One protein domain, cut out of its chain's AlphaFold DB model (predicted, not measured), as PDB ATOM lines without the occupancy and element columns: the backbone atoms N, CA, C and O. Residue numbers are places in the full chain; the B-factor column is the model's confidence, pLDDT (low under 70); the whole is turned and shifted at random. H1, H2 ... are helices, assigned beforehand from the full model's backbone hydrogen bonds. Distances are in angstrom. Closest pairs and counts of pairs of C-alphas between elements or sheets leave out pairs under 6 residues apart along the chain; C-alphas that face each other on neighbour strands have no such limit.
ATOM      1  N   LYS A 177      36.516 -24.515  10.807       90.62
ATOM      2  CA  LYS A 177      36.110 -25.833  10.299       90.62
ATOM      3  C   LYS A 177      36.738 -26.151   8.942       90.62
ATOM      4  O   LYS A 177      37.130 -27.288   8.687       90.62
ATOM      5  N   SER A 178      36.856 -25.147   8.075       89.31
ATOM      6  CA  SER A 178      37.514 -25.278   6.776       89.31
ATOM      7  C   SER A 178      39.015 -25.536   6.923       89.31
ATOM      8  O   SER A 178      39.549 -26.391   6.217       89.31
ATOM      9  N   ILE A 179      39.680 -24.860   7.862       92.88
ATOM     10  CA  ILE A 179      41.099 -25.071   8.172       92.88
ATOM     11  C   ILE A 179      41.316 -26.475   8.744       92.88
ATOM     12  O   ILE A 179      42.206 -27.178   8.277       92.88
ATOM     13  N   GLU A 180      40.484 -26.920   9.691       94.00
ATOM     14  CA  GLU A 180      40.545 -28.279  10.251       94.00
ATOM     15  C   GLU A 180      40.428 -29.347   9.149       94.00
ATOM     16  O   GLU A 180      41.241 -30.271   9.076       94.00
ATOM     17  N   PHE A 181      39.469 -29.178   8.231       93.81
ATOM     18  CA  PHE A 181      39.313 -30.058   7.074       93.81
ATOM     19  C   PHE A 181      40.552 -30.042   6.170       93.81
ATOM     20  O   PHE A 181      41.037 -31.098   5.764       93.81
ATOM     21  N   PHE A 182      41.097 -28.861   5.878       94.38
ATOM     22  CA  PHE A 182      42.262 -28.715   5.009       94.38
ATOM     23  C   PHE A 182      43.523 -29.350   5.612       94.38
ATOM     24  O   PHE A 182      44.249 -30.058   4.913       94.38
ATOM     25  N   VAL A 183      43.748 -29.180   6.918       95.25
ATOM     26  CA  VAL A 183      44.839 -29.843   7.649       95.25
ATOM     27  C   VAL A 183      44.671 -31.363   7.606       95.25
ATOM     28  O   VAL A 183      45.641 -32.073   7.339       95.25
ATOM     29  N   GLY A 184      43.447 -31.870   7.784       95.25
ATOM     30  CA  GLY A 184      43.145 -33.295   7.644       95.25
ATOM     31  C   GLY A 184      43.458 -33.832   6.244       95.25
ATOM     32  O   GLY A 184      44.120 -34.859   6.109       95.25
ATOM     33  N   VAL A 185      43.056 -33.111   5.193       95.00
ATOM     34  CA  VAL A 185      43.351 -33.482   3.798       95.00
ATOM     35  C   VAL A 185      44.855 -33.482   3.524       95.00
ATOM     36  O   VAL A 185      45.353 -34.415   2.892       95.00
ATOM     37  N   ILE A 186      45.595 -32.488   4.023       94.88
ATOM     38  CA  ILE A 186      47.059 -32.452   3.895       94.88
ATOM     39  C   ILE A 186      47.688 -33.648   4.609       94.88
ATOM     40  O   ILE A 186      48.521 -34.331   4.016       94.88
ATOM     41  N   LEU A 187      47.277 -33.942   5.844       96.12
ATOM     42  CA  LEU A 187      47.808 -35.071   6.607       96.12
ATOM     43  C   LEU A 187      47.551 -36.398   5.882       96.12
ATOM     44  O   LEU A 187      48.475 -37.192   5.710       96.12
ATOM     45  N   ILE A 188      46.329 -36.609   5.388       94.50
ATOM     46  CA  ILE A 188      45.971 -37.790   4.592       94.50
ATOM     47  C   ILE A 188      46.814 -37.851   3.317       94.50
ATOM     48  O   ILE A 188      47.322 -38.917   2.980       94.50
ATOM     49  N   SER A 189      47.010 -36.729   2.621       92.25
ATOM     50  CA  SER A 189      47.840 -36.668   1.415       92.25
ATOM     51  C   SER A 189      49.297 -37.044   1.701       92.25
ATOM     52  O   SER A 189      49.890 -37.823   0.952       92.25
ATOM     53  N   VAL A 190      49.864 -36.560   2.809       95.38
ATOM     54  CA  VAL A 190      51.227 -36.898   3.247       95.38
ATOM     55  C   VAL A 190      51.334 -38.377   3.608       95.38
ATOM     56  O   VAL A 190      52.262 -39.041   3.146       95.38
ATOM     57  N   ILE A 191      50.374 -38.916   4.367       92.19
ATOM     58  CA  ILE A 191      50.319 -40.344   4.707       92.19
ATOM     59  C   ILE A 191      50.213 -41.182   3.433       92.19
ATOM     60  O   ILE A 191      50.963 -42.135   3.256       92.19
ATOM     61  N   LEU A 192      49.328 -40.806   2.513       89.50
ATOM     62  CA  LEU A 192      49.123 -41.523   1.264       89.50
ATOM     63  C   LEU A 192      50.392 -41.500   0.403       89.50
ATOM     64  O   LEU A 192      50.802 -42.535  -0.118       89.50
ATOM     65  N   ARG A 193      51.068 -40.349   0.316       89.25
ATOM     66  CA  ARG A 193      52.362 -40.219  -0.366       89.25
ATOM     67  C   ARG A 193      53.432 -41.092   0.287       89.25
ATOM     68  O   ARG A 193      54.163 -41.773  -0.426       89.25
ATOM     69  N   PHE A 194      53.502 -41.112   1.616       90.12
ATOM     70  CA  PHE A 194      54.424 -41.963   2.366       90.12
ATOM     71  C   PHE A 194      54.146 -43.451   2.119       90.12
ATOM     72  O   PHE A 194      55.077 -44.217   1.878       90.12
ATOM     73  N   VAL A 195      52.876 -43.861   2.109       88.38
ATOM     74  CA  VAL A 195      52.477 -45.239   1.799       88.38
ATOM     75  C   VAL A 195      52.851 -45.597   0.363       88.38
ATOM     76  O   VAL A 195      53.475 -46.630   0.151       88.38
ATOM     77  N   PHE A 196      52.567 -44.741  -0.621       81.62
ATOM     78  CA  PHE A 196      52.961 -44.991  -2.012       81.62
ATOM     79  C   PHE A 196      54.478 -45.070  -2.205       81.62
ATOM     80  O   PHE A 196      54.943 -45.835  -3.049       81.62
ATOM     81  N   GLN A 197      55.243 -44.298  -1.433       81.50
ATOM     82  CA  GLN A 197      56.698 -44.275  -1.534       81.50
ATOM     83  C   GLN A 197      57.356 -45.485  -0.859       81.50
ATOM     84  O   GLN A 197      58.338 -46.003  -1.385       81.50
ATOM     85  N   ASN A 198      56.810 -45.966   0.262       80.06
ATOM     86  CA  ASN A 198      57.368 -47.105   1.003       80.06
ATOM     87  C   ASN A 198      56.763 -48.460   0.600       80.06
ATOM     88  O   ASN A 198      57.388 -49.496   0.810       80.06
ATOM     89  N   PHE A 199      55.574 -48.473  -0.007       76.19
ATOM     90  CA  PHE A 199      54.872 -49.687  -0.430       76.19
ATOM     91  C   PHE A 199      54.561 -49.659  -1.939       76.19
ATOM     92  O   PHE A 199      53.404 -49.503  -2.343       76.19
ATOM     93  N   PRO A 200      55.564 -49.889  -2.811       68.00
ATOM     94  CA  PRO A 200      55.370 -49.938  -4.265       68.00
ATOM     95  C   PRO A 200      54.433 -51.075  -4.717       68.00
ATOM     96  O   PRO A 200      53.864 -51.019  -5.809       68.00
ATOM     97  N   LEU A 201      54.203 -52.081  -3.863       66.25
ATOM     98  CA  LEU A 201      53.232 -53.153  -4.101       66.25
ATOM     99  C   LEU A 201      51.793 -52.628  -4.246       66.25
ATOM    100  O   LEU A 201      51.045 -53.155  -5.069       66.25
ATOM    101  N   PHE A 202      51.420 -51.553  -3.538       65.19
ATOM    102  CA  PHE A 202      50.101 -50.925  -3.688       65.19
ATOM    103  C   PHE A 202      49.936 -50.241  -5.049       65.19
ATOM    104  O   PHE A 202      48.886 -50.362  -5.677       65.19
ATOM    105  N   SER A 203      50.988 -49.589  -5.558       64.38
ATOM    106  CA  SER A 203      50.986 -49.032  -6.921       64.38
ATOM    107  C   SER A 203      50.825 -50.131  -7.977       64.38
ATOM    108  O   SER A 203      50.093 -49.964  -8.956       64.38
ATOM    109  N   CYS A 204      51.463 -51.285  -7.760       63.16
ATOM    110  CA  CYS A 204      51.368 -52.420  -8.670       63.16
ATOM    111  C   CYS A 204      49.974 -53.077  -8.643       63.16
ATOM    112  O   CYS A 204      49.437 -53.401  -9.701       63.16
ATOM    113  N   LEU A 205      49.361 -53.211  -7.462       65.19
ATOM    114  CA  LEU A 205      47.990 -53.711  -7.295       65.19
ATOM    115  C   LEU A 205      46.953 -52.802  -7.962       65.19
ATOM    116  O   LEU A 205      46.115 -53.303  -8.708       65.19
ATOM    117  N   MET A 206      47.046 -51.480  -7.779       64.94
ATOM    118  CA  MET A 206      46.135 -50.530  -8.436       64.94
ATOM    119  C   MET A 206      46.230 -50.620  -9.965       64.94
ATOM    120  O   MET A 206      45.208 -50.718 -10.635       64.94
ATOM    121  N   ARG A 207      47.443 -50.745 -10.528       65.31
ATOM    122  CA  ARG A 207      47.624 -50.973 -11.978       65.31
ATOM    123  C   ARG A 207      47.011 -52.284 -12.475       65.31
ATOM    124  O   ARG A 207      46.597 -52.356 -13.630       65.31
ATOM    125  N   ILE A 208      46.997 -53.336 -11.656       70.69
ATOM    126  CA  ILE A 208      46.373 -54.620 -12.015       70.69
ATOM    127  C   ILE A 208      44.847 -54.486 -12.013       70.69
ATOM    128  O   ILE A 208      44.195 -54.998 -12.925       70.69
ATOM    129  N   VAL A 209      44.286 -53.782 -11.027       71.31
ATOM    130  CA  VAL A 209      42.845 -53.515 -10.946       71.31
ATOM    131  C   VAL A 209      42.397 -52.649 -12.122       71.31
ATOM    132  O   VAL A 209      41.472 -53.054 -12.821       71.31
ATOM    133  N   ASP A 210      43.099 -51.554 -12.422       70.75
ATOM    134  CA  ASP A 210      42.773 -50.664 -13.547       70.75
ATOM    135  C   ASP A 210      42.778 -51.406 -14.887       70.75
ATOM    136  O   ASP A 210      41.862 -51.256 -15.694       70.75
ATOM    137  N   LYS A 211      43.772 -52.274 -15.117       71.62
ATOM    138  CA  LYS A 211      43.833 -53.095 -16.336       71.62
ATOM    139  C   LYS A 211      42.672 -54.082 -16.427       71.62
ATOM    140  O   LYS A 211      42.115 -54.235 -17.509       71.62
ATOM    141  N   ARG A 212      42.294 -54.730 -15.317       70.88
ATOM    142  CA  ARG A 212      41.164 -55.674 -15.287       70.88
ATOM    143  C   ARG A 212      39.816 -54.981 -15.484       70.88
ATOM    144  O   ARG A 212      38.956 -55.515 -16.183       70.88
ATOM    145  N   LEU A 213      39.646 -53.798 -14.900       69.44
ATOM    146  CA  LEU A 213      38.436 -52.989 -15.038       69.44
ATOM    147  C   LEU A 213      38.303 -52.449 -16.465       69.44
ATOM    148  O   LEU A 213      37.231 -52.557 -17.052       69.44
ATOM    149  N   LEU A 214      39.404 -51.981 -17.059       69.44
ATOM    150  CA  LEU A 214      39.432 -51.557 -18.457       69.44
ATOM    151  C   LEU A 214      39.079 -52.713 -19.401       69.44
ATOM    152  O   LEU A 214      38.233 -52.529 -20.269       69.44
ATOM    153  N   THR A 215      39.637 -53.914 -19.191       69.06
ATOM    154  CA  THR A 215      39.278 -55.089 -20.004       69.06
ATOM    155  C   THR A 215      37.808 -55.484 -19.864       69.06
ATOM    156  O   THR A 215      37.194 -55.835 -20.865       69.06
ATOM    157  N   LEU A 216      37.222 -55.390 -18.665       66.06
ATOM    158  CA  LEU A 216      35.795 -55.665 -18.446       66.06
ATOM    159  C   LEU A 216      34.886 -54.640 -19.137       66.06
ATOM    160  O   LEU A 216      33.820 -55.009 -19.619       66.06
ATOM    161  N   VAL A 217      35.305 -53.376 -19.211       67.06
ATOM    162  CA  VAL A 217      34.551 -52.308 -19.889       67.06
ATOM    163  C   VAL A 217      34.627 -52.433 -21.414       67.06
ATOM    164  O   VAL A 217      33.659 -52.103 -22.080       67.06
ATOM    165  N   THR A 218      35.731 -52.926 -21.980       60.44
ATOM    166  CA  THR A 218      35.862 -53.142 -23.437       60.44
ATOM    167  C   THR A 218      35.230 -54.434 -23.964       60.44
ATOM    168  O   THR A 218      35.137 -54.597 -25.177       60.44
ATOM    169  N   VAL A 219      34.864 -55.375 -23.089       59.81
ATOM    170  CA  VAL A 219      34.296 -56.685 -23.473       59.81
ATOM    171  C   VAL A 219      32.757 -56.711 -23.371       59.81
ATOM    172  O   VAL A 219      32.140 -57.660 -23.849       59.81
ATOM    173  N   ASN A 220      32.140 -55.660 -22.819       50.12
ATOM    174  CA  ASN A 220      30.692 -55.411 -22.865       50.12
ATOM    175  C   ASN A 220      30.340 -54.388 -23.949       50.12
ATOM    176  O   ASN A 220      29.210 -54.478 -24.476       50.12
TER     177      ASN A 220
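What this domain is: This is residues 177 to 220 of the 220 residues of the protein "Nuclear protein MDM1" of Aotus nancymaae (UniProt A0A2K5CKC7). Two long helices, H1 and H2, meet near their ends in an open V, with a tight link at the corner. Beyond that corner the arms spread away from each other, and the V is flat, spanning 46 by 26 by 6 A. The printed part has 44 residues, with two named helices in the order H1, H2 and no named strand, and its class is all helix. It is extended, with a radius of gyration of the C-alphas of 15.7 A.

How they stand to each other: H1, residues 177 to 198, and H2, residues 200 to 218, are about perpendicular at 82 degrees. They are close but not clearly touching, with 2 pairs of C-alphas within 8 A; the closest C-alphas are those of Phe 196 and Ser 203, 6.7 A apart. Their centres are 24.0 A apart. In H1 and H2 every O i to N i+4 pair is within hydrogen-bond range.

Where its parts are: H1 begins at C-alpha 177 (36.110, -25.833, 10.299) and is 31.5 A long from first to last C-alpha. H2 measures 27.5 A and ends at C-alpha 218 (35.862, -53.142, -23.437).

The domain as a whole: The C-alphas farthest apart, of Lys 177 and Val 219, are 45.8 A apart. The printed part has no cut. Mean pLDDT of the printed part is 78.9, with residues 200 to 207 and 213 to 220 under 70.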